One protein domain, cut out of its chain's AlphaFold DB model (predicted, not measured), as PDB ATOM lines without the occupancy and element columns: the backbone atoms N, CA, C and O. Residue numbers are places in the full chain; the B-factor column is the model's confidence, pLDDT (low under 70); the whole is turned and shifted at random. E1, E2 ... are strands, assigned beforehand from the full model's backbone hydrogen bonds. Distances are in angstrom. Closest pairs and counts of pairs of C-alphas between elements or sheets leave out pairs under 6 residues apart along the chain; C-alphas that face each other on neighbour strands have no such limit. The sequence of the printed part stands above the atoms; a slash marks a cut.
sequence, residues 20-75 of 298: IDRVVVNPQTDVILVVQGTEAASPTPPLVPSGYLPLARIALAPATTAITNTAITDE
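AT A GLANCE: This is residues 20 to 75 of the 298 residues of an uncharacterized protein of Sphingomonas sp. Leaf357 (UniProt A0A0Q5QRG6). With little regular structure, this is one twisted sheet of four antiparallel strands in the order E2, E1, E3, E4, with long loops from E2 to E3 and from E3 to E4 and a short one from E1 to E2. Two hairpins, E1 with E2 and E3 with E4, stand side by side in it. It is all strand, 21 of 56 printed residues, with no named helix; it is elongated, 35 by 21 by 16 A, yet only just compact, close to loose, at a radius of gyration of the C-alphas of 11.7 A.

IN THESE COORDINATES: Find E3, residues 53 to 60, the longest at 20.9 A, from C-alpha 53 at (148.037, 137.088, 106.878). E1, residues 20 to 25, begins at (155.067, 150.481, 113.584) and runs 16.8 A. E2 is residues 32 to 35, 9.8 A; E4, residues 72 to 74, 6.4 A, ends at (151.682, 147.205, 101.607).

HOW THE PARTS SIT: Look at inner strands E1 and E3, antiparallel at 155 degrees, with N 23 and O 56 2.8 A apart. Edge strand E2 is the antiparallel neighbour of E1, and across this pair N 33 of E2 and O 24 of E1 are within hydrogen-bond range at 2.9 A. Edge strand E4 is the antiparallel neighbour of E3, and across this pair N 57 of E3 and O 73 of E4 are within hydrogen-bond range at 2.8 A. E2 and E4 are apart.

THE WHOLE: The C-alphas of Gln 28 and Ala 41, the two farthest apart, are 35.8 A apart. The links E2 to E3, 17 residues, and E3 to E4, 11 residues, are long. The printed part has no cut, and no printed residue is under 70 in pLDDT.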
ATOM      1  N   ILE A  20     155.617 151.146 114.767       96.38
ATOM      2  CA  ILE A  20     155.067 150.481 113.584       96.38
ATOM      3  C   ILE A  20     153.950 149.557 114.043       96.38
ATOM      4  O   ILE A  20     154.216 148.606 114.769       96.38
ATOM      5  N   ASP A  21     152.729 149.808 113.586       95.94
ATOM      6  CA  ASP A  21     151.608 148.886 113.758       95.94
ATOM      7  C   ASP A  21     151.457 148.025 112.502       95.94
ATOM      8  O   ASP A  21     151.871 148.415 111.405       95.94
ATOM      9  N   ARG A  22     150.874 146.837 112.646       94.12
ATOM     10  CA  ARG A  22     150.671 145.912 111.528       94.12
ATOM     11  C   ARG A  22     149.206 145.519 111.416       94.12
ATOM     12  O   ARG A  22     148.619 145.019 112.371       94.12
ATOM     13  N   VAL A  23     148.621 145.732 110.243       93.94
ATOM     14  CA  VAL A  23     147.260 145.302 109.916       93.94
ATOM     15  C   VAL A  23     147.333 143.902 109.330       93.94
ATOM     16  O   VAL A  23     148.091 143.654 108.390       93.94
ATOM     17  N   VAL A  24     146.544 142.990 109.883       91.56
ATOM     18  CA  VAL A  24     146.506 141.584 109.483       91.56
ATOM     19  C   VAL A  24     145.058 141.112 109.329       91.56
ATOM     20  O   VAL A  24     144.149 141.685 109.931       91.56
ATOM     21  N   VAL A  25     144.830 140.060 108.544       90.75
ATOM     22  CA  VAL A  25     143.508 139.438 108.361       90.75
ATOM     23  C   VAL A  25     143.566 137.945 108.643       90.75
ATOM     24  O   VAL A  25     144.522 137.276 108.255       90.75
ATOM     25  N   ASN A  26     142.554 137.415 109.319       87.50
ATOM     26  CA  ASN A  26     142.366 135.978 109.450       87.50
ATOM     27  C   ASN A  26     141.589 135.469 108.222       87.50
ATOM     28  O   ASN A  26     140.434 135.857 108.055       87.50
ATOM     29  N   PRO A  27     142.172 134.634 107.347       81.06
ATOM     30  CA  PRO A  27     141.488 134.191 106.133       81.06
ATOM     31  C   PRO A  27     140.336 133.201 106.384       81.06
ATOM     32  O   PRO A  27     139.544 132.963 105.478       81.06
ATOM     33  N   GLN A  28     140.223 132.618 107.583       78.94
ATOM     34  CA  GLN A  28     139.171 131.663 107.946       78.94
ATOM     35  C   GLN A  28     137.953 132.339 108.587       78.94
ATOM     36  O   GLN A  28     136.822 131.937 108.331       78.94
ATOM     37  N   THR A  29     138.178 133.338 109.440       81.94
ATOM     38  CA  THR A  29     137.117 134.060 110.167       81.94
ATOM     39  C   THR A  29     136.822 135.432 109.588       81.94
ATOM     40  O   THR A  29     135.858 136.073 109.999       81.94
ATOM     41  N   ASP A  30     137.651 135.884 108.649       81.75
ATOM     42  CA  ASP A  30     137.525 137.157 107.952       81.75
ATOM     43  C   ASP A  30     137.728 138.410 108.826       81.75
ATOM     44  O   ASP A  30     137.450 139.542 108.424       81.75
ATOM     45  N   VAL A  31     138.261 138.213 110.034       85.94
ATOM     46  CA  VAL A  31     138.498 139.263 111.029       85.94
ATOM     47  C   VAL A  31     139.786 140.027 110.723       85.94
ATOM     48  O   VAL A  31     140.844 139.426 110.525       85.94
ATOM     49  N   ILE A  32     139.711 141.361 110.747       91.12
ATOM     50  CA  ILE A  32     140.879 142.249 110.687       91.12
ATOM     51  C   ILE A  32     141.352 142.575 112.101       91.12
ATOM     52  O   ILE A  32     140.562 142.949 112.967       91.12
ATOM     53  N   LEU A  33     142.663 142.499 112.303       92.50
ATOM     54  CA  LEU A  33     143.326 142.855 113.548       92.50
ATOM     55  C   LEU A  33     144.418 143.897 113.278       92.50
ATOM     56  O   LEU A  33     145.150 143.809 112.292       92.50
ATOM     57  N   VAL A  34     144.538 144.871 114.181       94.69
ATOM     58  CA  VAL A  34     145.694 145.772 114.252       94.69
ATOM     59  C   VAL A  34     146.587 145.280 115.381       94.69
ATOM     60  O   VAL A  34     146.199 145.300 116.547       94.69
ATOM     61  N   VAL A  35     147.781 144.824 115.028       94.56
ATOM     62  CA  VAL A  35     148.816 144.440 115.982       94.56
ATOM     63  C   VAL A  35     149.625 145.685 116.298       94.56
ATOM     64  O   VAL A  35     150.334 146.208 115.436       94.56
ATOM     65  N   GLN A  36     149.485 146.171 117.525       94.62
ATOM     66  CA  GLN A  36     150.207 147.344 117.983       94.62
ATOM     67  C   GLN A  36     151.690 147.009 118.176       94.62
ATOM     68  O   GLN A  36     152.029 145.994 118.789       94.62
ATOM     69  N   GLY A  37     152.573 147.845 117.635       93.94
ATOM     70  CA  GLY A  37     154.013 147.715 117.838       93.94
ATOM     71  C   GLY A  37     154.473 148.214 119.205       93.94
ATOM     72  O   GLY A  37     153.688 148.633 120.052       93.94
ATOM     73  N   THR A  38     155.786 148.232 119.401       94.12
ATOM     74  CA  THR A  38     156.420 148.856 120.571       94.12
ATOM     75  C   THR A  38     157.052 150.185 120.167       94.12
ATOM     76  O   THR A  38     157.662 150.288 119.103       94.12
ATOM     77  N   GLU A  39     156.887 151.212 121.000       95.50
ATOM     78  CA  GLU A  39     157.509 152.522 120.795       95.50
ATOM     79  C   GLU A  39     159.035 152.437 120.953       95.50
ATOM     80  O   GLU A  39     159.529 151.959 121.974       95.50
ATOM     81  N   ALA A  40     159.783 152.925 119.962       91.88
ATOM     82  CA  ALA A  40     161.244 152.993 120.008       91.88
ATOM     83  C   ALA A  40     161.777 154.086 119.070       91.88
ATOM     84  O   ALA A  40     161.112 154.456 118.107       91.88
ATOM     85  N   ALA A  41     162.999 154.576 119.309       88.81
ATOM     86  CA  ALA A  41     163.657 155.532 118.406       88.81
ATOM     87  C   ALA A  41     163.819 154.972 116.975       88.81
ATOM     88  O   ALA A  41     163.733 155.718 116.002       88.81
ATOM     89  N   SER A  42     163.975 153.649 116.869       90.88
ATOM     90  CA  SER A  42     163.971 152.877 115.624       90.88
ATOM     91  C   SER A  42     162.997 151.701 115.777       90.88
ATOM     92  O   SER A  42     163.416 150.618 116.191       90.88
ATOM     93  N   PRO A  43     161.689 151.897 115.530       92.50
ATOM     94  CA  PRO A  43     160.686 150.866 115.764       92.50
ATOM     95  C   PRO A  43     160.813 149.723 114.756       92.50
ATOM     96  O   PRO A  43     161.064 149.938 113.570       92.50
ATOM     97  N   THR A  44     160.586 148.498 115.224       90.62
ATOM     98  CA  THR A  44     160.492 147.307 114.375       90.62
ATOM     99  C   THR A  44     159.033 146.858 114.247       90.62
ATOM    100  O   THR A  44     158.250 147.036 115.183       90.62
ATOM    101  N   PRO A  45     158.622 146.292 113.096       88.62
ATOM    102  CA  PRO A  45     157.261 145.792 112.934       88.62
ATOM    103  C   PRO A  45     156.981 144.614 113.884       88.62
ATOM    104  O   PRO A  45     157.815 143.708 113.969       88.62
ATOM    105  N   PRO A  46     155.809 144.561 114.542       91.81
ATOM    106  CA  PRO A  46     155.432 143.429 115.381       91.81
ATOM    107  C   PRO A  46     155.247 142.156 114.544       91.81
ATOM    108  O   PRO A  46     154.903 142.215 113.360       91.81
ATOM    109  N   LEU A  47     155.467 140.988 115.153       87.31
ATOM    110  CA  LEU A  47     155.269 139.690 114.497       87.31
ATOM    111  C   LEU A  47     153.816 139.512 114.031       87.31
ATOM    112  O   LEU A  47     152.884 140.019 114.655       87.31
ATOM    113  N   VAL A  48     153.622 138.765 112.942       87.19
ATOM    114  CA  VAL A  48     152.283 138.363 112.490       87.19
ATOM    115  C   VAL A  48     151.763 137.267 113.432       87.19
ATOM    116  O   VAL A  48     152.445 136.251 113.589       87.19
ATOM    117  N   PRO A  49     150.589 137.436 114.069       88.00
ATOM    118  CA  PRO A  49     149.991 136.401 114.903       88.00
ATOM    119  C   PRO A  49     149.706 135.126 114.104       88.00
ATOM    120  O   PRO A  49     149.370 135.180 112.921       88.00
ATOM    121  N   SER A  50     149.798 133.968 114.761       82.94
ATOM    122  CA  SER A  50     149.473 132.686 114.127       82.94
ATOM    123  C   SER A  50     148.044 132.693 113.568       82.94
ATOM    124  O   SER A  50     147.116 133.161 114.227       82.94
ATOM    125  N   GLY A  51     147.871 132.178 112.348       81.38
ATOM    126  CA  GLY A  51     146.576 132.132 111.661       81.38
ATOM    127  C   GLY A  51     146.150 133.435 110.978       81.38
ATOM    128  O   GLY A  51     145.031 133.506 110.480       81.38
ATOM    129  N   TYR A  52     147.014 134.452 110.929       86.56
ATOM    130  CA  TYR A  52     146.753 135.704 110.221       86.56
ATOM    131  C   TYR A  52     147.714 135.906 109.040       86.56
ATOM    132  O   TYR A  52     148.855 135.448 109.059       86.56
ATOM    133  N   LEU A  53     147.250 136.631 108.021       88.12
ATOM    134  CA  LEU A  53     148.037 137.088 106.878       88.12
ATOM    135  C   LEU A  53     148.287 138.601 106.979       88.12
ATOM    136  O   LEU A  53     147.369 139.337 107.357       88.12
ATOM    137  N   PRO A  54     149.495 139.094 106.651       91.19
ATOM    138  CA  PRO A  54     149.786 140.521 106.675       91.19
ATOM    139  C   PRO A  54     149.069 141.259 105.540       91.19
ATOM    140  O   PRO A  54     149.018 140.789 104.404       91.19
ATOM    141  N   LEU A  55     148.521 142.432 105.862       90.44
ATOM    142  CA  LEU A  55     147.952 143.363 104.890       90.44
ATOM    143  C   LEU A  55     148.864 144.574 104.695       90.44
ATOM    144  O   LEU A  55     149.205 144.911 103.568       90.44
ATOM    145  N   ALA A  56     149.261 145.237 105.779       92.88
ATOM    146  CA  ALA A  56     150.102 146.425 105.697       92.88
ATOM    147  C   ALA A  56     150.817 146.727 107.016       92.88
ATOM    148  O   ALA A  56     150.336 146.377 108.096       92.88
ATOM    149  N   ARG A  57     151.922 147.469 106.926       94.62
ATOM    150  CA  ARG A  57     152.521 148.198 108.052       94.62
ATOM    151  C   ARG A  57     152.074 149.643 108.037       94.62
ATOM    152  O   ARG A  57     151.939 150.238 106.970       94.62
ATOM    153  N   ILE A  58     151.921 150.203 109.229       95.50
ATOM    154  CA  ILE A  58     151.583 151.603 109.440       95.50
ATOM    155  C   ILE A  58     152.652 152.207 110.345       95.50
ATOM    156  O   ILE A  58     152.743 151.866 111.522       95.50
ATOM    157  N   ALA A  59     153.482 153.079 109.778       95.12
ATOM    158  CA  ALA A  59     154.486 153.829 110.519       95.12
ATOM    159  C   ALA A  59     153.848 155.082 111.133       95.12
ATOM    160  O   ALA A  59     153.296 155.921 110.423       95.12
ATOM    161  N   LEU A  60     153.927 155.207 112.456       95.25
ATOM    162  CA  LEU A  60     153.322 156.290 113.225       95.25
ATOM    163  C   LEU A  60     154.403 157.064 113.980       95.25
ATOM    164  O   LEU A  60     155.255 156.468 114.639       95.25
ATOM    165  N   ALA A  61     154.333 158.392 113.930       93.31
ATOM    166  CA  ALA A  61     155.129 159.286 114.769       93.31
ATOM    167  C   ALA A  61     154.274 159.845 115.923       93.31
ATOM    168  O   ALA A  61     153.038 159.853 115.817       93.31
ATOM    169  N   PRO A  62     154.882 160.346 117.014       92.94
ATOM    170  CA  PRO A  62     154.139 161.080 118.032       92.94
ATOM    171  C   PRO A  62     153.311 162.217 117.416       92.94
ATOM    172  O   PRO A  62     153.734 162.843 116.444       92.94
ATOM    173  N   ALA A  63     152.115 162.454 117.959       89.06
ATOM    174  CA  ALA A  63     151.157 163.458 117.473       89.06
ATOM    175  C   ALA A  63     150.635 163.269 116.027       89.06
ATOM    176  O   ALA A  63     150.088 164.204 115.444       89.06
ATOM    177  N   THR A  64     150.744 162.067 115.444       89.25
ATOM    178  CA  THR A  64     150.105 161.758 114.150       89.25
ATOM    179  C   THR A  64     148.586 161.972 114.231       89.25
ATOM    180  O   THR A  64     147.905 161.289 114.991       89.25
ATOM    181  N   THR A  65     148.039 162.894 113.431       89.44
ATOM    182  CA  THR A  65     146.591 163.196 113.376       89.44
ATOM    183  C   THR A  65     145.875 162.573 112.176       89.44
ATOM    184  O   THR A  65     144.648 162.515 112.161       89.44
ATOM    185  N   ALA A  66     146.622 162.084 111.180       90.31
ATOM    186  CA  ALA A  66     146.091 161.396 110.009       90.31
ATOM    187  C   ALA A  66     147.085 160.355 109.475       90.31
ATOM    188  O   ALA A  66     148.288 160.609 109.409       90.31
ATOM    189  N   ILE A  67     146.572 159.198 109.046       91.50
ATOM    190  CA  ILE A  67     147.344 158.185 108.317       91.50
ATOM    191  C   ILE A  67     147.219 158.504 106.827       91.50
ATOM    192  O   ILE A  67     146.124 158.480 106.270       91.50
ATOM    193  N   THR A  68     148.339 158.821 106.185       92.81
ATOM    194  CA  THR A  68     148.403 159.090 104.741       92.81
ATOM    195  C   THR A  68     149.098 157.940 104.015       92.81
ATOM    196  O   THR A  68     149.678 157.058 104.648       92.81
ATOM    197  N   ASN A  69     149.089 157.954 102.680       87.75
ATOM    198  CA  ASN A  69     149.709 156.898 101.872       87.75
ATOM    199  C   ASN A  69     151.196 156.674 102.188       87.75
ATOM    200  O   ASN A  69     151.680 155.560 102.043       87.75
ATOM    201  N   THR A  70     151.923 157.698 102.640       88.94
ATOM    202  CA  THR A  70     153.350 157.576 102.980       88.94
ATOM    203  C   THR A  70     153.593 156.821 104.286       88.94
ATOM    204  O   THR A  70     154.677 156.277 104.478       88.94
ATOM    205  N   ALA A  71     152.596 156.760 105.173       91.56
ATOM    206  CA  ALA A  71     152.660 156.002 106.418       91.56
ATOM    207  C   ALA A  71     152.352 154.511 106.213       91.56
ATOM    208  O   ALA A  71     152.602 153.714 107.116       91.56
ATOM    209  N   ILE A  72     151.813 154.124 105.051       93.50
ATOM    210  CA  ILE A  72     151.359 152.764 104.758       93.50
ATOM    211  C   ILE A  72     152.394 152.059 103.884       93.50
ATOM    212  O   ILE A  72     152.757 152.534 102.813       93.50
ATOM    213  N   THR A  73     152.837 150.882 104.312       92.31
ATOM    214  CA  THR A  73     153.586 149.953 103.459       92.31
ATOM    215  C   THR A  73     152.746 148.709 103.235       92.31
ATOM    216  O   THR A  73     152.413 148.025 104.200       92.31
ATOM    217  N   ASP A  74     152.413 148.417 101.980       89.75
ATOM    218  CA  ASP A  74     151.682 147.205 101.607       89.75
ATOM    219  C   ASP A  74     152.533 145.958 101.899       89.75
ATOM    220  O   ASP A  74     153.712 145.895 101.544       89.75
ATOM    221  N   GLU A  75     151.938 144.982 102.578       87.12
ATOM    222  CA  GLU A  75     152.537 143.677 102.872       87.12
ATOM    223  C   GLU A  75     151.650 142.526 102.398       87.12
ATOM    224  O   GLU A  75     151.928 141.369 102.727       87.12
TER     225      GLU A  75